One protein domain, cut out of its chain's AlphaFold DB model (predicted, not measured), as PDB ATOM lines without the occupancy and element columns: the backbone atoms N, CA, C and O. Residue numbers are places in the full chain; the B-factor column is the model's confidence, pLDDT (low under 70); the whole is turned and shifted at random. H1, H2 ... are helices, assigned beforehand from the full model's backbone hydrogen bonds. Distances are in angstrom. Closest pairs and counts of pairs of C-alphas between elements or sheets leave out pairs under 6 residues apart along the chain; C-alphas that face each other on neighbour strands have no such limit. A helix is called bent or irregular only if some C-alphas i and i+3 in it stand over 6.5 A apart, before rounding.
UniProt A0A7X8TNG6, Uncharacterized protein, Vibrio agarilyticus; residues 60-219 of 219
ATOM      1  N   SER A  60     306.637 272.562 163.237       98.06
ATOM      2  CA  SER A  60     306.925 271.728 164.412       98.06
ATOM      3  C   SER A  60     305.648 271.237 165.103       98.06
ATOM      4  O   SER A  60     305.589 270.087 165.524       98.06
ATOM      5  N   ALA A  61     304.613 272.079 165.197       98.31
ATOM      6  CA  ALA A  61     303.316 271.695 165.751       98.31
ATOM      7  C   ALA A  61     302.648 270.602 164.903       98.31
ATOM      8  O   ALA A  61     302.164 269.618 165.454       98.31
ATOM      9  N   LYS A  62     302.692 270.734 163.569       98.31
ATOM     10  CA  LYS A  62     302.212 269.695 162.648       98.31
ATOM     11  C   LYS A  62     302.995 268.395 162.780       98.31
ATOM     12  O   LYS A  62     302.385 267.336 162.788       98.31
ATOM     13  N   ALA A  63     304.319 268.464 162.911       98.31
ATOM     14  CA  ALA A  63     305.153 267.279 163.091       98.31
ATOM     15  C   ALA A  63     304.818 266.530 164.392       98.31
ATOM     16  O   ALA A  63     304.678 265.313 164.374       98.31
ATOM     17  N   ILE A  64     304.623 267.257 165.500       98.44
ATOM     18  CA  ILE A  64     304.186 266.671 166.778       98.44
ATOM     19  C   ILE A  64     302.802 266.035 166.639       98.44
ATOM     20  O   ILE A  64     302.595 264.926 167.122       98.44
ATOM     21  N   ALA A  65     301.856 266.729 165.997       98.38
ATOM     22  CA  ALA A  65     300.515 266.194 165.789       98.38
ATOM     23  C   ALA A  65     300.562 264.897 164.970       98.38
ATOM     24  O   ALA A  65     299.993 263.900 165.397       98.38
ATOM     25  N   TRP A  66     301.316 264.882 163.867       98.00
ATOM     26  CA  TRP A  66     301.524 263.683 163.057       98.00
ATOM     27  C   TRP A  66     302.119 262.524 163.855       98.00
ATOM     28  O   TRP A  66     301.601 261.417 163.768       98.00
ATOM     29  N   GLU A  67     303.172 262.763 164.638       98.00
ATOM     30  CA  GLU A  67     303.813 261.737 165.470       98.00
ATOM     31  C   GLU A  67     302.807 261.093 166.437       98.00
ATOM     32  O   GLU A  67     302.686 259.871 166.492       98.00
ATOM     33  N   ILE A  68     302.020 261.918 167.133       98.38
ATOM     34  CA  ILE A  68     301.002 261.449 168.081       98.38
ATOM     35  C   ILE A  68     299.869 260.710 167.361       98.38
ATOM     36  O   ILE A  68     299.403 259.689 167.862       98.38
ATOM     37  N   MET A  69     299.432 261.194 166.194       97.88
ATOM     38  CA  MET A  69     298.409 260.521 165.390       97.88
ATOM     39  C   MET A  69     298.863 259.133 164.945       97.88
ATOM     40  O   MET A  69     298.077 258.204 165.045       97.88
ATOM     41  N   HIS A  70     300.122 258.961 164.532       97.69
ATOM     42  CA  HIS A  70     300.657 257.643 164.162       97.69
ATOM     43  C   HIS A  70     300.762 256.696 165.364       97.69
ATOM     44  O   HIS A  70     300.563 255.491 165.233       97.69
ATOM     45  N   GLU A  71     301.077 257.211 166.553       98.06
ATOM     46  CA  GLU A  71     301.051 256.381 167.760       98.06
ATOM     47  C   GLU A  71     299.631 255.968 168.147       98.06
ATOM     48  O   GLU A  71     299.425 254.818 168.537       98.06
ATOM     49  N   LEU A  72     298.667 256.890 168.042       98.00
ATOM     50  CA  LEU A  72     297.250 256.595 168.257       98.00
ATOM     51  C   LEU A  72     296.746 255.569 167.250       98.00
ATOM     52  O   LEU A  72     296.110 254.609 167.668       98.00
ATOM     53  N   ASP A  73     297.070 255.742 165.971       97.44
ATOM     54  CA  ASP A  73     296.744 254.804 164.897       97.44
ATOM     55  C   ASP A  73     297.232 253.403 165.242       97.44
ATOM     56  O   ASP A  73     296.440 252.475 165.353       97.44
ATOM     57  N   HIS A  74     298.519 253.268 165.563       97.56
ATOM     58  CA  HIS A  74     299.080 251.979 165.936       97.56
ATOM     59  C   HIS A  74     298.396 251.370 167.171       97.56
ATOM     60  O   HIS A  74     298.103 250.175 167.183       97.56
ATOM     61  N   ALA A  75     298.127 252.164 168.211       97.94
ATOM     62  CA  ALA A  75     297.455 251.679 169.415       97.94
ATOM     63  C   ALA A  75     296.010 251.233 169.139       97.94
ATOM     64  O   ALA A  75     295.585 250.193 169.644       97.94
ATOM     65  N   ILE A  76     295.274 251.989 168.322       97.31
ATOM     66  CA  ILE A  76     293.905 251.671 167.907       97.31
ATOM     67  C   ILE A  76     293.903 250.443 167.001       97.31
ATOM     68  O   ILE A  76     293.107 249.543 167.232       97.31
ATOM     69  N   TRP A  77     294.822 250.339 166.047       96.88
ATOM     70  CA  TRP A  77     294.949 249.178 165.172       96.88
ATOM     71  C   TRP A  77     295.254 247.898 165.958       96.88
ATOM     72  O   TRP A  77     294.605 246.871 165.744       96.88
ATOM     73  N   VAL A  78     296.185 247.951 166.923       97.06
ATOM     74  CA  VAL A  78     296.460 246.825 167.837       97.06
ATOM     75  C   VAL A  78     295.209 246.440 168.621       97.06
ATOM     76  O   VAL A  78     294.966 245.253 168.808       97.06
ATOM     77  N   TRP A  79     294.423 247.415 169.075       97.81
ATOM     78  CA  TRP A  79     293.251 247.182 169.914       97.81
ATOM     79  C   TRP A  79     292.023 246.681 169.133       97.81
ATOM     80  O   TRP A  79     291.436 245.662 169.490       97.81
ATOM     81  N   GLN A  80     291.643 247.397 168.075       96.75
ATOM     82  CA  GLN A  80     290.373 247.273 167.352       96.75
ATOM     83  C   GLN A  80     290.501 246.522 166.024       96.75
ATOM     84  O   GLN A  80     289.597 245.781 165.652       96.75
ATOM     85  N   GLY A  81     291.622 246.653 165.317       94.81
ATOM     86  CA  GLY A  81     291.847 245.994 164.020       94.81
ATOM     87  C   GLY A  81     291.859 246.984 162.893       94.81
ATOM     88  O   GLY A  81     292.380 248.079 163.067       94.81
ATOM     89  N   GLY A  82     291.324 246.569 161.752       90.44
ATOM     90  CA  GLY A  82     291.334 247.374 160.540       90.44
ATOM     91  C   GLY A  82     292.474 247.036 159.586       90.44
ATOM     92  O   GLY A  82     293.262 246.097 159.787       90.44
ATOM     93  N   ALA A  83     292.528 247.807 158.509       86.56
ATOM     94  CA  ALA A  83     293.613 247.773 157.556       86.56
ATOM     95  C   ALA A  83     294.913 248.270 158.212       86.56
ATOM     96  O   ALA A  83     294.926 248.947 159.234       86.56
ATOM     97  N   ARG A  84     296.055 247.883 157.636       81.31
ATOM     98  CA  ARG A  84     297.383 248.301 158.122       81.31
ATOM     99  C   ARG A  84     297.811 249.662 157.548       81.31
ATOM    100  O   ARG A  84     298.959 250.069 157.708       81.31
ATOM    101  N   GLU A  85     296.937 250.315 156.798       87.69
ATOM    102  CA  GLU A  85     297.227 251.594 156.165       87.69
ATOM    103  C   GLU A  85     296.770 252.712 157.093       87.69
ATOM    104  O   GLU A  85     295.695 252.641 157.672       87.69
ATOM    105  N   PHE A  86     297.614 253.727 157.269       87.44
ATOM    106  CA  PHE A  86     297.272 254.864 158.110       87.44
ATOM    107  C   PHE A  86     296.159 255.678 157.435       87.44
ATOM    108  O   PHE A  86     296.393 256.285 156.383       87.44
ATOM    109  N   ASP A  87     294.988 255.741 158.064       91.88
ATOM    110  CA  ASP A  87     293.878 256.604 157.660       91.88
ATOM    111  C   ASP A  87     293.129 257.138 158.893       91.88
ATOM    112  O   ASP A  87     292.665 256.401 159.760       91.88
ATOM    113  N   ILE A  88     293.003 258.463 158.969       93.00
ATOM    114  CA  ILE A  88     292.361 259.177 160.080       93.00
ATOM    115  C   ILE A  88     290.871 258.848 160.150       93.00
ATOM    116  O   ILE A  88     290.315 258.746 161.246       93.00
ATOM    117  N   ASP A  89     290.235 258.699 158.991       92.38
ATOM    118  CA  ASP A  89     288.815 258.397 158.906       92.38
ATOM    119  C   ASP A  89     288.557 256.939 159.341       92.38
ATOM    120  O   ASP A  89     287.588 256.670 160.053       92.38
ATOM    121  N   GLU A  90     289.474 256.014 159.031       92.06
ATOM    122  CA  GLU A  90     289.442 254.642 159.557       92.06
ATOM    123  C   GLU A  90     289.636 254.610 161.077       92.06
ATOM    124  O   GLU A  90     288.837 253.989 161.778       92.06
ATOM    125  N   MET A  91     290.636 255.320 161.614       94.44
ATOM    126  CA  MET A  91     290.829 255.433 163.065       94.44
ATOM    127  C   MET A  91     289.561 255.947 163.761       94.44
ATOM    128  O   MET A  91     289.154 255.412 164.793       94.44
ATOM    129  N   ALA A  92     288.937 256.991 163.204       94.62
ATOM    130  CA  ALA A  92     287.710 257.575 163.735       94.62
ATOM    131  C   ALA A  92     286.539 256.583 163.687       94.62
ATOM    132  O   ALA A  92     285.824 256.430 164.679       94.62
ATOM    133  N   GLY A  93     286.379 255.869 162.570       93.69
ATOM    134  CA  GLY A  93     285.362 254.835 162.411       93.69
ATOM    135  C   GLY A  93     285.556 253.669 163.385       93.69
ATOM    136  O   GLY A  93     284.617 253.305 164.092       93.69
ATOM    137  N   LEU A  94     286.780 253.147 163.530       94.50
ATOM    138  CA  LEU A  94     287.111 252.082 164.490       94.50
ATOM    139  C   LEU A  94     286.830 252.492 165.940       94.50
ATOM    140  O   LEU A  94     286.310 251.690 166.716       94.50
ATOM    141  N   LEU A  95     287.136 253.740 166.310       95.44
ATOM    142  CA  LEU A  95     286.771 254.286 167.618       95.44
ATOM    143  C   LEU A  95     285.246 254.342 167.789       95.44
ATOM    144  O   LEU A  95     284.742 253.971 168.846       95.44
ATOM    145  N   SER A  96     284.498 254.734 166.756       94.62
ATOM    146  CA  SER A  96     283.030 254.779 166.809       94.62
ATOM    147  C   SER A  96     282.373 253.395 166.948       94.62
ATOM    148  O   SER A  96     281.296 253.287 167.532       94.62
ATOM    149  N   LEU A  97     283.044 252.343 166.463       94.19
ATOM    150  CA  LEU A  97     282.617 250.942 166.565       94.19
ATOM    151  C   LEU A  97     283.067 250.253 167.861       94.19
ATOM    152  O   LEU A  97     282.704 249.101 168.094       94.19
ATOM    153  N   SER A  98     283.892 250.911 168.678       95.06
ATOM    154  CA  SER A  98     284.377 250.321 169.925       95.06
ATOM    155  C   SER A  98     283.254 250.159 170.950       95.06
ATOM    156  O   SER A  98     282.386 251.020 171.110       95.06
ATOM    157  N   GLU A  99     283.287 249.050 171.678       96.31
ATOM    158  CA  GLU A  99     282.291 248.713 172.687       96.31
ATOM    159  C   GLU A  99     282.894 248.822 174.096       96.31
ATOM    160  O   GLU A  99     284.069 248.503 174.302       96.31
ATOM    161  N   PRO A 100     282.108 249.193 175.125       96.56
ATOM    162  CA  PRO A 100     282.596 249.226 176.508       96.56
ATOM    163  C   PRO A 100     283.122 247.874 177.020       96.56
ATOM    164  O   PRO A 100     283.897 247.836 177.976       96.56
ATOM    165  N   THR A 101     282.682 246.775 176.402       96.69
ATOM    166  CA  THR A 101     283.073 245.392 176.699       96.69
ATOM    167  C   THR A 101     284.308 244.918 175.941       96.69
ATOM    168  O   THR A 101     284.747 243.790 176.172       96.69
ATOM    169  N   ASP A 102     284.882 245.743 175.062       97.00
ATOM    170  CA  ASP A 102     286.073 245.368 174.310       97.00
ATOM    171  C   ASP A 102     287.235 245.030 175.247       97.00
ATOM    172  O   ASP A 102     287.559 245.808 176.154       97.00
ATOM    173  N   PRO A 103     287.907 243.886 175.037       96.25
ATOM    174  CA  PRO A 103     289.005 243.495 175.893       96.25
ATOM    175  C   PRO A 103     290.170 244.466 175.713       96.25
ATOM    176  O   PRO A 103     290.583 244.800 174.601       96.25
ATOM    177  N   LEU A 104     290.730 244.889 176.841       95.44
ATOM    178  CA  LEU A 104     291.849 245.815 176.893       95.44
ATOM    179  C   LEU A 104     292.982 245.185 177.719       95.44
ATOM    180  O   LEU A 104     293.146 245.507 178.900       95.44
ATOM    181  N   PRO A 105     293.735 244.229 177.149       94.38
ATOM    182  CA  PRO A 105     294.819 243.556 177.852       94.38
ATOM    183  C   PRO A 105     295.934 244.540 178.235       94.38
ATOM    184  O   PRO A 105     296.059 245.634 177.680       94.38
ATOM    185  N   GLN A 106     296.777 244.148 179.195       93.38
ATOM    186  CA  GLN A 106     297.787 245.036 179.785       93.38
ATOM    187  C   GLN A 106     298.749 245.642 178.746       93.38
ATOM    188  O   GLN A 106     299.138 246.802 178.872       93.38
ATOM    189  N   PHE A 107     299.131 244.894 177.707       94.50
ATOM    190  CA  PHE A 107     300.010 245.412 176.655       94.50
ATOM    191  C   PHE A 107     299.338 246.520 175.826       94.50
ATOM    192  O   PHE A 107     299.969 247.543 175.570       94.50
ATOM    193  N   THR A 108     298.048 246.386 175.508       96.06
ATOM    194  CA  THR A 108     297.261 247.427 174.832       96.06
ATOM    195  C   THR A 108     297.106 248.659 175.727       96.06
ATOM    196  O   THR A 108     297.341 249.782 175.284       96.06
ATOM    197  N   GLN A 109     296.834 248.469 177.025       95.75
ATOM    198  CA  GLN A 109     296.828 249.568 178.005       95.75
ATOM    199  C   GLN A 109     298.166 250.321 178.040       95.75
ATOM    200  O   GLN A 109     298.194 251.550 178.102       95.75
ATOM    201  N   ASN A 110     299.286 249.596 177.953       95.38
ATOM    202  CA  ASN A 110     300.622 250.189 177.947       95.38
ATOM    203  C   ASN A 110     300.889 251.062 176.708       95.38
ATOM    204  O   ASN A 110     301.679 252.006 176.804       95.38
ATOM    205  N   LEU A 111     300.249 250.785 175.562       97.25
ATOM    206  CA  LEU A 111     300.328 251.645 174.376       97.25
ATOM    207  C   LEU A 111     299.670 253.004 174.651       97.25
ATOM    208  O   LEU A 111     300.324 254.039 174.519       97.25
ATOM    209  N   PHE A 112     298.430 253.011 175.147       97.69
ATOM    210  CA  PHE A 112     297.720 254.247 175.504       97.69
ATOM    211  C   PHE A 112     298.414 255.029 176.625       97.69
ATOM    212  O   PHE A 112     298.562 256.250 176.545       97.69
ATOM    213  N   LEU A 113     298.938 254.331 177.635       96.44
ATOM    214  CA  LEU A 113     299.748 254.928 178.699       96.44
ATOM    215  C   LEU A 113     300.974 255.661 178.149       96.44
ATOM    216  O   LEU A 113     301.305 256.761 178.610       96.44
ATOM    217  N   ARG A 114     301.662 255.067 177.167       97.38
ATOM    218  CA  ARG A 114     302.835 255.669 176.523       97.38
ATOM    219  C   ARG A 114     302.457 256.941 175.771       97.38
ATOM    220  O   ARG A 114     303.159 257.939 175.927       97.38
ATOM    221  N   ILE A 115     301.339 256.920 175.047       98.31
ATOM    222  CA  ILE A 115     300.794 258.089 174.344       98.31
ATOM    223  C   ILE A 115     300.498 259.208 175.343       98.31
ATOM    224  O   ILE A 115     301.005 260.317 175.190       98.31
ATOM    225  N   GLY A 116     299.769 258.917 176.425       97.62
ATOM    226  CA  GLY A 116     299.476 259.906 177.466       97.62
ATOM    227  C   GLY A 116     300.733 260.475 178.127       97.62
ATOM    228  O   GLY A 116     300.825 261.678 178.373       97.62
ATOM    229  N   SER A 117     301.733 259.628 178.381       97.25
ATOM    230  CA  SER A 117     303.016 260.044 178.966       97.25
ATOM    231  C   SER A 117     303.809 260.944 178.013       97.25
ATOM    232  O   SER A 117     304.368 261.961 178.432       97.25
ATOM    233  N   ARG A 118     303.835 260.606 176.717       98.06
ATOM    234  CA  ARG A 118     304.453 261.433 175.674       98.06
ATOM    235  C   ARG A 118     303.717 262.756 175.516       98.06
ATOM    236  O   ARG A 118     304.384 263.784 175.396       98.06
ATOM    237  N   ALA A 119     302.388 262.746 175.561       97.94
ATOM    238  CA  ALA A 119     301.574 263.950 175.492       97.94
ATOM    239  C   ALA A 119     301.879 264.894 176.667       97.94
ATOM    240  O   ALA A 119     302.189 266.061 176.436       97.94
ATOM    241  N   ASP A 120     301.913 264.395 177.909       97.50
ATOM    242  CA  ASP A 120     302.255 265.215 179.083       97.50
ATOM    243  C   ASP A 120     303.695 265.749 179.023       97.50
ATOM    244  O   ASP A 120     303.945 266.934 179.266       97.50
ATOM    245  N   ASN A 121     304.660 264.910 178.634       97.88
ATOM    246  CA  ASN A 121     306.045 265.348 178.479       97.88
ATOM    247  C   ASN A 121     306.184 266.420 177.387       97.88
ATOM    248  O   ASN A 121     306.838 267.446 177.594       97.88
ATOM    249  N   THR A 122     305.537 266.220 176.240       97.81
ATOM    250  CA  THR A 122     305.508 267.189 175.138       97.81
ATOM    251  C   THR A 122     304.873 268.496 175.591       97.81
ATOM    252  O   THR A 122     305.454 269.559 175.365       97.81
ATOM    253  N   PHE A 123     303.756 268.418 176.321       96.56
ATOM    254  CA  PHE A 123     303.068 269.573 176.888       96.56
ATOM    255  C   PHE A 123     303.994 270.433 177.759       96.56
ATOM    256  O   PHE A 123     304.015 271.663 177.676       96.56
ATOM    257  N   ARG A 124     304.814 269.779 178.589       97.25
ATOM    258  CA  ARG A 124     305.735 270.455 179.510       97.25
ATOM    259  C   ARG A 124     306.983 271.006 178.828       97.25
ATOM    260  O   ARG A 124     307.449 272.072 179.229       97.25
ATOM    261  N   THR A 125     307.524 270.292 177.843       98.00
ATOM    262  CA  THR A 125     308.846 270.578 177.257       98.00
ATOM    263  C   THR A 125     308.800 271.459 176.010       98.00
ATOM    264  O   THR A 125     309.757 272.187 175.767       98.00
ATOM    265  N   LYS A 126     307.702 271.462 175.239       97.31
ATOM    266  CA  LYS A 126     307.596 272.185 173.955       97.31
ATOM    267  C   LYS A 126     306.620 273.372 173.996       97.31
ATOM    268  O   LYS A 126     305.884 273.609 173.038       97.31
ATOM    269  N   ARG A 127     306.610 274.142 175.095       96.31
ATOM    270  CA  ARG A 127     305.632 275.231 175.341       96.31
ATOM    271  C   ARG A 127     305.521 276.252 174.206       96.31
ATOM    272  O   ARG A 127     304.416 276.637 173.854       96.31
ATOM    273  N   GLU A 128     306.641 276.677 173.623       95.56
ATOM    274  CA  GLU A 128     306.655 277.677 172.542       95.56
ATOM    275  C   GLU A 128     305.884 277.206 171.301       95.56
ATOM    276  O   GLU A 128     305.122 277.969 170.711       95.56
ATOM    277  N   VAL A 129     306.031 275.927 170.945       96.75
ATOM    278  CA  VAL A 129     305.331 275.301 169.817       96.75
ATOM    279  C   VAL A 129     303.842 275.144 170.127       96.75
ATOM    280  O   VAL A 129     302.996 275.436 169.284       96.75
ATOM    281  N   ILE A 130     303.517 274.730 171.352       96.44
ATOM    282  CA  ILE A 130     302.135 274.510 171.801       96.44
ATOM    283  C   ILE A 130     301.350 275.821 171.852       96.44
ATOM    284  O   ILE A 130     300.210 275.872 171.404       96.44
ATOM    285  N   ASN A 131     301.968 276.904 172.322       95.19
ATOM    286  CA  ASN A 131     301.320 278.215 172.418       95.19
ATOM    287  C   ASN A 131     300.897 278.786 171.054       95.19
ATOM    288  O   ASN A 131     300.083 279.704 170.998       95.19
ATOM    289  N   ILE A 132     301.444 278.263 169.954       94.75
ATOM    290  CA  ILE A 132     301.106 278.690 168.592       94.75
ATOM    291  C   ILE A 132     299.871 277.964 168.044       94.75
ATOM    292  O   ILE A 132     299.251 278.471 167.109       94.75
ATOM    293  N   SER A 133     299.492 276.817 168.618       97.25
ATOM    294  CA  SER A 133     298.345 276.022 168.177       97.25
ATOM    295  C   SER A 133     297.462 275.618 169.358       97.25
ATOM    296  O   SER A 133     297.789 274.703 170.116       97.25
ATOM    297  N   SER A 134     296.307 276.278 169.493       97.44
ATOM    298  CA  SER A 134     295.321 275.947 170.530       97.44
ATOM    299  C   SER A 134     294.812 274.512 170.399       97.44
ATOM    300  O   SER A 134     294.715 273.834 171.416       97.44
ATOM    301  N   SER A 135     294.574 274.027 169.175       98.00
ATOM    302  CA  SER A 135     294.125 272.651 168.924       98.00
ATOM    303  C   SER A 135     295.172 271.620 169.365       98.00
ATOM    304  O   SER A 135     294.825 270.640 170.015       98.00
ATOM    305  N   LEU A 136     296.473 271.873 169.145       98.38
ATOM    306  CA  LEU A 136     297.530 270.985 169.660       98.38
ATOM    307  C   LEU A 136     297.571 270.992 171.195       98.38
ATOM    308  O   LEU A 136     297.761 269.960 171.828       98.38
ATOM    309  N   SER A 137     297.400 272.160 171.814       98.44
ATOM    310  CA  SER A 137     297.316 272.263 173.275       98.44
ATOM    311  C   SER A 137     296.125 271.475 173.831       98.44
ATOM    312  O   SER A 137     296.257 270.780 174.839       98.44
ATOM    313  N   GLN A 138     294.968 271.562 173.171       98.38
ATOM    314  CA  GLN A 138     293.758 270.831 173.543       98.38
ATOM    315  C   GLN A 138     293.958 269.319 173.411       98.38
ATOM    316  O   GLN A 138     293.752 268.616 174.397       98.38
ATOM    317  N   SER A 139     294.457 268.824 172.274       98.25
ATOM    318  CA  SER A 139     294.689 267.385 172.080       98.25
ATOM    319  C   SER A 139     295.659 266.798 173.108       98.25
ATOM    320  O   SER A 139     295.375 265.767 173.717       98.25
ATOM    321  N   LEU A 140     296.775 267.482 173.389       98.38
ATOM    322  CA  LEU A 140     297.741 267.047 174.404       98.38
ATOM    323  C   LEU A 140     297.127 266.997 175.811       98.38
ATOM    324  O   LEU A 140     297.409 266.075 176.579       98.38
ATOM    325  N   ASN A 141     296.286 267.976 176.157       98.12
ATOM    326  CA  ASN A 141     295.588 267.996 177.442       98.12
ATOM    327  C   ASN A 141     294.543 266.882 177.552       98.12
ATOM    328  O   ASN A 141     294.422 266.287 178.622       98.12
ATOM    329  N   VAL A 142     293.829 266.584 176.465       98.31
ATOM    330  CA  VAL A 142     292.853 265.488 176.397       98.31
ATOM    331  C   VAL A 142     293.535 264.128 176.552       98.31
ATOM    332  O   VAL A 142     293.012 263.283 177.267       98.31
ATOM    333  N   LEU A 143     294.725 263.928 175.972       98.31
ATOM    334  CA  LEU A 143     295.485 262.668 176.062       98.31
ATOM    335  C   LEU A 143     296.182 262.452 177.412       98.31
ATOM    336  O   LEU A 143     296.428 261.315 177.821       98.31
ATOM    337  N   LYS A 144     296.509 263.528 178.134       96.38
ATOM    338  CA  LYS A 144     297.242 263.481 179.409       96.38
ATOM    339  C   LYS A 144     296.684 262.493 180.450       96.38
ATOM    340  O   LYS A 144     297.501 261.833 181.097       96.38
ATOM    341  N   PRO A 145     295.362 262.340 180.663       95.56
ATOM    342  CA  PRO A 145     294.806 261.368 181.604       95.56
ATOM    343  C   PRO A 145     295.260 259.924 181.354       95.56
ATOM    344  O   PRO A 145     295.430 259.199 182.332       95.56
ATOM    345  N   LEU A 146     295.554 259.527 180.107       96.06
ATOM    346  CA  LEU A 146     296.036 258.173 179.790       96.06
ATOM    347  C   LEU A 146     297.365 257.841 180.492       96.06
ATOM    348  O   LEU A 146     297.621 256.689 180.828       96.06
ATOM    349  N   SER A 147     298.192 258.843 180.818       95.06
ATOM    350  CA  SER A 147     299.438 258.635 181.584       95.06
ATOM    351  C   SER A 147     299.208 258.069 182.992       95.06
ATOM    352  O   SER A 147     300.121 257.496 183.585       95.06
ATOM    353  N   LYS A 148     297.989 258.200 183.529       91.75
ATOM    354  CA  LYS A 148     297.630 257.765 184.884       91.75
ATOM    355  C   LYS A 148     297.194 256.301 184.966       91.75
ATOM    356  O   LYS A 148     296.996 255.808 186.072       91.75
ATOM    357  N   MET A 149     297.096 255.590 183.837       89.31
ATOM    358  CA  MET A 149     296.736 254.159 183.808       89.31
ATOM    359  C   MET A 149     297.710 253.278 184.613       89.31
ATOM    360  O   MET A 149     297.345 252.196 185.058       89.31
ATOM    361  N   ARG A 150     298.950 253.743 184.828       71.94
ATOM    362  CA  ARG A 150     300.027 252.973 185.465       71.94
ATOM    363  C   ARG A 150     299.759 252.619 186.922       71.94
ATOM    364  O   ARG A 150     300.169 251.561 187.386       71.94
ATOM    365  N   ASP A 151     299.146 253.534 187.664       68.31
ATOM    366  CA  ASP A 151     299.243 253.514 189.123       68.31
ATOM    367  C   ASP A 151     298.178 252.610 189.774       68.31
ATOM    368  O   ASP A 151     297.997 252.667 190.987       68.31
ATOM    369  N   GLY A 152     297.439 251.806 188.989       61.31
ATOM    370  CA  GLY A 152     296.400 250.871 189.462       61.31
ATOM    371  C   GLY A 152     295.211 251.526 190.181       61.31
ATOM    372  O   GLY A 152     294.248 250.856 190.538       61.31
ATOM    373  N   THR A 153     295.272 252.839 190.394       58.34
ATOM    374  CA  THR A 153     294.303 253.649 191.137       58.34
ATOM    375  C   THR A 153     293.174 254.161 190.252       58.34
ATOM    376  O   THR A 153     292.093 254.452 190.759       58.34
ATOM    377  N   ALA A 154     293.397 254.242 188.938       66.25
ATOM    378  CA  ALA A 154     292.392 254.616 187.954       66.25
ATOM    379  C   ALA A 154     292.333 253.551 186.854       66.25
ATOM    380  O   ALA A 154     293.185 253.508 185.968       66.25
ATOM    381  N   VAL A 155     291.316 252.689 186.921       81.44
ATOM    382  CA  VAL A 155     290.968 251.796 185.813       81.44
ATOM    383  C   VAL A 155     290.298 252.660 184.749       81.44
ATOM    384  O   VAL A 155     289.150 253.063 184.925       81.44
ATOM    385  N   ILE A 156     291.032 253.001 183.688       90.56
ATOM    386  CA  ILE A 156     290.444 253.664 182.522       90.56
ATOM    387  C   ILE A 156     289.735 252.591 181.694       90.56
ATOM    388  O   ILE A 156     290.372 251.628 181.265       90.56
ATOM    389  N   SER A 157     288.422 252.731 181.506       94.50
ATOM    390  CA  SER A 157     287.624 251.793 180.711       94.50
ATOM    391  C   SER A 157     287.880 251.950 179.208       94.50
ATOM    392  O   SER A 157     288.347 252.997 178.755       94.50
ATOM    393  N   ALA A 158     287.517 250.930 178.424       95.62
ATOM    394  CA  ALA A 158     287.487 250.995 176.961       95.62
ATOM    395  C   ALA A 158     286.741 252.247 176.465       95.62
ATOM    396  O   ALA A 158     287.298 253.040 175.718       95.62
ATOM    397  N   GLU A 159     285.539 252.492 176.992       96.75
ATOM    398  CA  GLU A 159     284.722 253.674 176.681       96.75
ATOM    399  C   GLU A 159     285.463 254.999 176.939       96.75
ATOM    400  O   GLU A 159     285.411 255.928 176.130       96.75
ATOM    401  N   GLN A 160     286.192 255.101 178.055       97.00
ATOM    402  CA  GLN A 160     286.969 256.299 178.365       97.00
ATOM    403  C   GLN A 160     288.151 256.482 177.409       97.00
ATOM    404  O   GLN A 160     288.424 257.615 177.016       97.00
ATOM    405  N   ILE A 161     288.837 255.399 177.024       97.06
ATOM    406  CA  ILE A 161     289.901 255.450 176.011       97.06
ATOM    407  C   ILE A 161     289.328 255.897 174.674       97.06
ATOM    408  O   ILE A 161     289.890 256.800 174.063       97.06
ATOM    409  N   THR A 162     288.197 255.332 174.253       97.50
ATOM    410  CA  THR A 162     287.515 255.722 173.019       97.50
ATOM    411  C   THR A 162     287.216 257.205 173.000       97.50
ATOM    412  O   THR A 162     287.572 257.892 172.043       97.50
ATOM    413  N   LYS A 163     286.609 257.717 174.075       97.81
ATOM    414  CA  LYS A 163     286.279 259.135 174.192       97.81
ATOM    415  C   LYS A 163     287.530 260.011 174.130       97.81
ATOM    416  O   LYS A 163     287.592 260.922 173.316       97.81
ATOM    417  N   ILE A 164     288.540 259.708 174.949       98.19
ATOM    418  CA  ILE A 164     289.797 260.468 174.988       98.19
ATOM    419  C   ILE A 164     290.486 260.466 173.618       98.19
ATOM    420  O   ILE A 164     290.929 261.516 173.156       98.19
ATOM    421  N   SER A 165     290.585 259.307 172.966       98.00
ATOM    422  CA  SER A 165     291.220 259.182 171.656       98.00
ATOM    423  C   SER A 165     290.429 259.899 170.566       98.00
ATOM    424  O   SER A 165     291.045 260.548 169.730       98.00
ATOM    425  N   SER A 166     289.094 259.840 170.591       97.25
ATOM    426  CA  SER A 166     288.236 260.523 169.609       97.25
ATOM    427  C   SER A 166     288.347 262.042 169.735       97.25
ATOM    428  O   SER A 166     288.675 262.711 168.757       97.25
ATOM    429  N   ASP A 167     288.190 262.568 170.956       98.00
ATOM    430  CA  ASP A 167     288.323 263.999 171.261       98.00
ATOM    431  C   ASP A 167     289.736 264.508 170.890       98.00
ATOM    432  O   ASP A 167     289.917 265.600 170.347       98.00
ATOM    433  N   ALA A 168     290.776 263.709 171.157       98.19
ATOM    434  CA  ALA A 168     292.141 264.055 170.776       98.19
ATOM    435  C   ALA A 168     292.351 264.032 169.256       98.19
ATOM    436  O   ALA A 168     293.040 264.912 168.736       98.19
ATOM    437  N   LEU A 169     291.789 263.043 168.555       97.88
ATOM    438  CA  LEU A 169     291.938 262.864 167.112       97.88
ATOM    439  C   LEU A 169     291.298 264.014 166.331       97.88
ATOM    440  O   LEU A 169     291.927 264.512 165.400       97.88
ATOM    441  N   GLU A 170     290.123 264.492 166.751       97.56
ATOM    442  CA  GLU A 170     289.473 265.676 166.173       97.56
ATOM    443  C   GLU A 170     290.406 266.897 166.231       97.56
ATOM    444  O   GLU A 170     290.739 267.510 165.213       97.56
ATOM    445  N   HIS A 171     290.932 267.201 167.419       98.12
ATOM    446  CA  HIS A 171     291.854 268.318 167.603       98.12
ATOM    447  C   HIS A 171     293.190 268.134 166.874       98.12
ATOM    448  O   HIS A 171     293.784 269.114 166.425       98.12
ATOM    449  N   LEU A 172     293.701 266.906 166.759       98.25
ATOM    450  CA  LEU A 172     294.918 266.624 165.999       98.25
ATOM    451  C   LEU A 172     294.691 266.826 164.498       98.25
ATOM    452  O   LEU A 172     295.527 267.468 163.858       98.25
ATOM    453  N   ALA A 173     293.558 266.361 163.963       97.38
ATOM    454  CA  ALA A 173     293.165 266.538 162.567       97.38
ATOM    455  C   ALA A 173     293.110 268.026 162.181       97.38
ATOM    456  O   ALA A 173     293.667 268.418 161.149       97.38
ATOM    457  N   ASP A 174     292.582 268.880 163.063       97.69
ATOM    458  CA  ASP A 174     292.605 270.338 162.895       97.69
ATOM    459  C   ASP A 174     294.032 270.905 162.770       97.69
ATOM    460  O   ASP A 174     294.292 271.789 161.947       97.69
ATOM    461  N   VAL A 175     294.989 270.402 163.561       97.81
ATOM    462  CA  VAL A 175     296.388 270.873 163.526       97.81
ATOM    463  C   VAL A 175     297.048 270.534 162.193       97.81
ATOM    464  O   VAL A 175     297.749 271.377 161.615       97.81
ATOM    465  N   VAL A 176     296.853 269.310 161.697       97.12
ATOM    466  CA  VAL A 176     297.420 268.898 160.403       97.12
ATOM    467  C   VAL A 176     296.672 269.520 159.222       97.12
ATOM    468  O   VAL A 176     297.312 269.823 158.204       97.12
ATOM    469  N   GLY A 177     295.394 269.857 159.399       96.44
ATOM    470  CA  GLY A 177     294.515 270.427 158.380       96.44
ATOM    471  C   GLY A 177     293.793 269.357 157.563       96.44
ATOM    472  O   GLY A 177     293.576 269.554 156.368       96.44
ATOM    473  N   VAL A 178     293.476 268.220 158.186       94.88
ATOM    474  CA  VAL A 178     292.698 267.130 157.585       94.88
ATOM    475  C   VAL A 178     291.280 267.176 158.147       94.88
ATOM    476  O   VAL A 178     291.082 267.498 159.314       94.88
ATOM    477  N   LYS A 179     290.279 266.891 157.312       92.50
ATOM    478  CA  LYS A 179     288.882 266.857 157.750       92.50
ATOM    479  C   LYS A 179     288.628 265.560 158.518       92.50
ATOM    480  O   LYS A 179     288.791 264.503 157.935       92.50
ATOM    481  N   TYR A 180     288.178 265.669 159.763       90.75
ATOM    482  CA  TYR A 180     287.758 264.540 160.593       90.75
ATOM    483  C   TYR A 180     286.358 264.043 160.188       90.75
ATOM    484  O   TYR A 180     285.429 264.856 160.097       90.75
ATOM    485  N   ARG A 181     286.200 262.739 159.909       89.06
ATOM    486  CA  ARG A 181     284.912 262.117 159.541       89.06
ATOM    487  C   ARG A 181     284.693 260.785 160.276       89.06
ATOM    488  O   ARG A 181     285.241 259.767 159.869       89.06
ATOM    489  N   PRO A 182     283.886 260.762 161.347       81.06
ATOM    490  CA  PRO A 182     283.648 259.543 162.122       81.06
ATOM    491  C   PRO A 182     282.589 258.600 161.514       81.06
ATOM    492  O   PRO A 182     282.296 257.565 162.096       81.06
ATOM    493  N   ASP A 183     281.964 258.950 160.386       79.69
ATOM    494  CA  ASP A 183     280.751 258.313 159.853       79.69
ATOM    495  C   ASP A 183     280.978 257.153 158.856       79.69
ATOM    496  O   ASP A 183     280.033 256.690 158.214       79.69
ATOM    497  N   LEU A 184     282.200 256.628 158.739       71.25
ATOM    498  CA  LEU A 184     282.525 255.476 157.886       71.25
ATOM    499  C   LEU A 184     282.415 254.165 158.678       71.25
ATOM    500  O   LEU A 184     283.299 253.870 159.469       71.25
ATOM    501  N   ASN A 185     281.357 253.368 158.472       67.62
ATOM    502  CA  ASN A 185     281.092 252.204 159.341       67.62
ATOM    503  C   ASN A 185     280.968 250.837 158.648       67.62
ATOM    504  O   ASN A 185     281.476 249.846 159.176       67.62
ATOM    505  N   ASP A 186     280.347 250.742 157.470       74.38
ATOM    506  CA  ASP A 186     279.906 249.426 156.971       74.38
ATOM    507  C   ASP A 186     281.045 248.507 156.489       74.38
ATOM    508  O   ASP A 186     280.947 247.281 156.584       74.38
ATOM    509  N   GLU A 187     282.140 249.069 155.970       81.81
ATOM    510  CA  GLU A 187     283.303 248.275 155.547       81.81
ATOM    511  C   GLU A 187     284.288 248.021 156.692       81.81
ATOM    512  O   GLU A 187     284.821 246.915 156.795       81.81
ATOM    513  N   LEU A 188     284.457 248.981 157.607       84.31
ATOM    514  CA  LEU A 188     285.380 248.861 158.741       84.31
ATOM    515  C   LEU A 188     284.957 247.771 159.725       84.31
ATOM    516  O   LEU A 188     285.801 247.023 160.222       84.31
ATOM    517  N   ALA A 189     283.649 247.605 159.942       84.50
ATOM    518  CA  ALA A 189     283.118 246.558 160.810       84.50
ATOM    519  C   ALA A 189     283.562 245.143 160.391       84.50
ATOM    520  O   ALA A 189     283.668 244.262 161.240       84.50
ATOM    521  N   LYS A 190     283.865 244.917 159.103       85.25
ATOM    522  CA  LYS A 190     284.334 243.616 158.591       85.25
ATOM    523  C   LYS A 190     285.789 243.316 158.948       85.25
ATOM    524  O   LYS A 190     286.169 242.150 158.994       85.25
ATOM    525  N   HIS A 191     286.596 244.354 159.150       87.38
ATOM    526  CA  HIS A 191     288.026 244.249 159.451       87.38
ATOM    527  C   HIS A 191     288.334 244.424 160.941       87.38
ATOM    528  O   HIS A 191     289.483 244.275 161.365       87.38
ATOM    529  N   ARG A 192     287.309 244.729 161.740       93.12
ATOM    530  CA  ARG A 192     287.402 244.822 163.189       93.12
ATOM    531  C   ARG A 192     287.564 243.432 163.800       93.12
ATOM    532  O   ARG A 192     286.738 242.547 163.599       93.12
ATOM    533  N   ASP A 193     288.611 243.276 164.598       95.19
ATOM    534  CA  ASP A 193     288.888 242.081 165.388       95.19
ATOM    535  C   ASP A 193     289.485 242.523 166.724       95.19
ATOM    536  O   ASP A 193     290.607 243.031 166.787       95.19
ATOM    537  N   THR A 194     288.728 242.355 167.804       96.31
ATOM    538  CA  THR A 194     289.144 242.745 169.154       96.31
ATOM    539  C   THR A 194     289.672 241.574 169.975       96.31
ATOM    540  O   THR A 194     290.025 241.771 171.137       96.31
ATOM    541  N   GLN A 195     289.774 240.360 169.423       96.69
ATOM    542  CA  GLN A 195     290.228 239.196 170.187       96.69
ATOM    543  C   GLN A 195     291.634 239.415 170.758       96.69
ATOM    544  O   GLN A 195     292.537 239.873 170.059       96.69
ATOM    545  N   ILE A 196     291.841 239.052 172.032       95.56
ATOM    546  CA  ILE A 196     293.114 239.277 172.745       95.56
ATOM    547  C   ILE A 196     294.297 238.669 171.981       95.56
ATOM    548  O   ILE A 196     295.331 239.319 171.864       95.56
ATOM    549  N   LEU A 197     294.133 237.469 171.420       93.50
ATOM    550  CA  LEU A 197     295.166 236.794 170.625       93.50
ATOM    551  C   LEU A 197     295.521 237.577 169.355       93.50
ATOM    552  O   LEU A 197     296.695 237.741 169.033       93.50
ATOM    553  N   SER A 198     294.521 238.123 168.665       94.44
ATOM    554  CA  SER A 198     294.738 238.988 167.506       94.44
ATOM    555  C   SER A 198     295.417 240.297 167.903       94.44
ATOM    556  O   SER A 198     296.266 240.803 167.170       94.44
ATOM    557  N   GLN A 199     295.070 240.877 169.062       95.56
ATOM    558  CA  GLN A 199     295.766 242.059 169.592       95.56
ATOM    559  C   GLN A 199     297.236 241.741 169.910       95.56
ATOM    560  O   GLN A 199     298.130 242.505 169.550       95.56
ATOM    561  N   GLU A 200     297.499 240.591 170.535       94.62
ATOM    562  CA  GLU A 200     298.846 240.120 170.871       94.62
ATOM    563  C   GLU A 200     299.695 239.925 169.607       94.62
ATOM    564  O   GLU A 200     300.812 240.441 169.529       94.62
ATOM    565  N   TRP A 201     299.135 239.278 168.579       92.94
ATOM    566  CA  TRP A 201     299.789 239.096 167.282       92.94
ATOM    567  C   TRP A 201     300.113 240.429 166.597       92.94
ATOM    568  O   TRP A 201     301.218 240.606 166.088       92.94
ATOM    569  N   ARG A 202     299.191 241.401 166.615       93.62
ATOM    570  CA  ARG A 202     299.443 242.746 166.069       93.62
ATOM    571  C   ARG A 202     300.529 243.492 166.841       93.62
ATOM    572  O   ARG A 202     301.307 244.228 166.236       93.62
ATOM    573  N   HIS A 203     300.585 243.316 168.160       94.31
ATOM    574  CA  HIS A 203     301.536 244.020 169.015       94.31
ATOM    575  C   HIS A 203     302.959 243.450 168.931       94.31
ATOM    576  O   HIS A 203     303.914 244.215 168.787       94.31
ATOM    577  N   TYR A 204     303.108 242.128 169.030       93.00
ATOM    578  CA  TYR A 204     304.416 241.463 169.086       93.00
ATOM    579  C   TYR A 204     304.879 240.903 167.737       93.00
ATOM    580  O   TYR A 204     306.068 240.644 167.555       93.00
ATOM    581  N   GLY A 205     303.969 240.757 166.773       88.25
ATOM    582  CA  GLY A 205     304.224 240.030 165.538       88.25
ATOM    583  C   GLY A 205     304.123 238.514 165.724       88.25
ATOM    584  O   GLY A 205     303.853 237.994 166.806       88.25
ATOM    585  N   ASN A 206     304.319 237.791 164.624       66.31
ATOM    586  CA  ASN A 206     304.184 236.341 164.579       66.31
ATOM    587  C   ASN A 206     305.416 235.654 165.196       66.31
ATOM    588  O   ASN A 206     306.315 235.228 164.476       66.31
ATOM    589  N   ASP A 207     305.458 235.518 166.521       57.91
ATOM    590  CA  ASP A 207     306.228 234.435 167.133       57.91
ATOM    591  C   ASP A 207     305.443 233.141 166.842       57.91
ATOM    592  O   ASP A 207     304.441 232.836 167.495       57.91
ATOM    593  N   GLU A 208     305.845 232.400 165.802       52.00
ATOM    594  CA  GLU A 208     305.129 231.237 165.230       52.00
ATOM    595  C   GLU A 208     304.715 230.152 166.257       52.00
ATOM    596  O   GLU A 208     303.886 229.280 165.967       52.00
ATOM    597  N   GLY A 209     305.260 230.197 167.476       56.44
ATOM    598  CA  GLY A 209     304.909 229.316 168.588       56.44
ATOM    599  C   GLY A 209     303.580 229.627 169.293       56.44
ATOM    600  O   GLY A 209     303.007 228.717 169.896       56.44
ATOM    601  N   VAL A 210     303.067 230.863 169.229       56.88
ATOM    602  CA  VAL A 210     301.836 231.268 169.946       56.88
ATOM    603  C   VAL A 210     300.589 231.015 169.093       56.88
ATOM    604  O   VAL A 210     299.628 230.404 169.566       56.88
ATOM    605  N   TYR A 211     300.634 231.358 167.803       51.50
ATOM    606  CA  TYR A 211     299.497 231.203 166.885       51.50
ATOM    607  C   TYR A 211     299.108 229.726 166.662       51.50
ATOM    608  O   TYR A 211     297.934 229.361 166.678       51.50
ATOM    609  N   ASN A 212     300.103 228.834 166.572       55.75
ATOM    610  CA  ASN A 212     299.876 227.389 166.452       55.75
ATOM    611  C   ASN A 212     299.309 226.736 167.726       55.75
ATOM    612  O   ASN A 212     298.760 225.635 167.655       55.75
ATOM    613  N   LYS A 213     299.448 227.379 168.895       57.69
ATOM    614  CA  LYS A 213     298.830 226.913 170.145       57.69
ATOM    615  C   LYS A 213     297.364 227.324 170.246       57.69
ATOM    616  O   LYS A 213     296.571 226.511 170.699       57.69
ATOM    617  N   ALA A 214     297.015 228.528 169.792       56.66
ATOM    618  CA  ALA A 214     295.635 229.012 169.787       56.66
ATOM    619  C   ALA A 214     294.730 228.167 168.877       56.66
ATOM    620  O   ALA A 214     293.717 227.648 169.328       56.66
ATOM    621  N   ILE A 215     295.158 227.903 167.636       57.47
ATOM    622  CA  ILE A 215     294.374 227.092 166.684       57.47
ATOM    623  C   ILE A 215     294.173 225.646 167.173       57.47
ATOM    624  O   ILE A 215     293.170 225.019 166.851       57.47
ATOM    625  N   LYS A 216     295.107 225.102 167.963       55.12
ATOM    626  CA  LYS A 216     294.993 223.748 168.532       55.12
ATOM    627  C   LYS A 216     294.177 223.672 169.825       55.12
ATOM    628  O   LYS A 216     293.903 222.562 170.262       55.12
ATOM    629  N   ALA A 217     293.868 224.795 170.468       54.59
ATOM    630  CA  ALA A 217     293.075 224.812 171.698       54.59
ATOM    631  C   ALA A 217     291.564 224.878 171.420       54.59
ATOM    632  O   ALA A 217     290.784 224.406 172.244       54.59
ATOM    633  N   ASP A 218     291.178 225.411 170.257       48.41
ATOM    634  CA  ASP A 218     289.782 225.568 169.827       48.41
ATOM    635  C   ASP A 218     289.308 224.481 168.831       48.41
ATOM    636  O   ASP A 218     288.176 224.543 168.347       48.41
ATOM    637  N   ALA A 219     290.154 223.488 168.524       49.94
ATOM    638  CA  ALA A 219     289.859 222.332 167.664       49.94
ATOM    639  C   ALA A 219     289.823 221.029 168.474       49.94
ATOM    640  O   ALA A 219     288.925 220.198 168.205       49.94
TER     641      ALA A 219
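What this domain is: This is residues 60 to 219 of the 219 residues of an uncharacterized protein of Vibrio agarilyticus (UniProt A0A7X8TNG6). The longest helix, H1, runs through the body with H3 side by side with it the opposite way; the hairpin of H5 and H6 completes a body of four long helices, H6 packing on H1 and H5 crossing H3. H8 caps the end of this body where H1 ends and H3 begins, H9 lies beyond it, small H4 is at the opposite end, and H2 packs on H1 and H6 with H7 beside it. The printed part has 160 residues with nine named helices, H1 to H9 in order, and no named strand; its class is all helix. It is compact, with a radius of gyration of the C-alphas of 16.2 A, and elongated, spanning 57 by 37 by 27 A.

Where its parts are: H1, residues 60 to 80, is 29.7 A long, from C-alpha 60 at (306.925, 271.728, 164.412) to C-alpha 80 at (290.373, 247.273, 167.352). H3, residues 106 to 125, is 27.9 A long; H5, residues 134 to 151, 29.4 A; and H6, residues 158 to 176, 26.3 A. H5 is irregular, but only just: C-alphas 142 and 145 are 6.9 A apart. The shorter helices are H2, residues 88 to 96, H4, 127 to 130, H7, 188 to 191, H8, 196 to 204, and H9, 208 to 217, which ends with C-alpha 217 at (293.075, 224.812, 171.698).

How they stand to each other: H1 is the hub, touching five helices. It touches H3 at a shallow tilt of 12 degrees, opposite ways, with the closest C-alphas, Ala 75 and Leu 111, 5.7 A apart. It touches H6 at a shallow tilt of 31 degrees, opposite ways, closest at the C-alphas of Lys 62 and Val 176, 5.4 A. H1, H5 and H6 form a bundle, three helices grouped together. H5 and H6 are a helical hairpin at 29 degrees, with C-alphas 139 and 168 closest at 4.4 A. H5 touches H3 at a steep tilt of 48 degrees, closest at Gly 116 and Ser 147, whose C-alphas are 4.3 A apart. With residues 73 to 80 alone H1 touches H2, at the C-alphas of Asp 73 and Met 91, 6.2 A. H2 touches H7, closest at C-alphas 94 and 188, 6.8 A. With residues 77 to 80 alone H1 touches H8, at C-alphas 78 and 199, 5.1 A. With residues 60 to 61 alone H1 only just touches H4, with 3 pairs of C-alphas within 8 A, the closest being 61 and 129 at 5.8 A. H9 touches no helix; it is close to H8 but not clearly touching, at C-alphas 197 and 214, 7.8 A. Every O i to N i+4 pair is within hydrogen-bond range in H1, H2, H3, H6 and H8, against 7 of 14 in H5 and 3 of 6 in H9; H4 and H7 are too short for such a pair.

The domain as a whole: The C-alphas farthest apart, of Glu 128 and Ala 219, the chain's last residue, are 58.0 A apart. The printed part has no cut, and the one long link is H6 to H7, 11 residues. The mean pLDDT of the printed part is 90.2; residues 151 to 154, 185 and 206 to 219 are under 70.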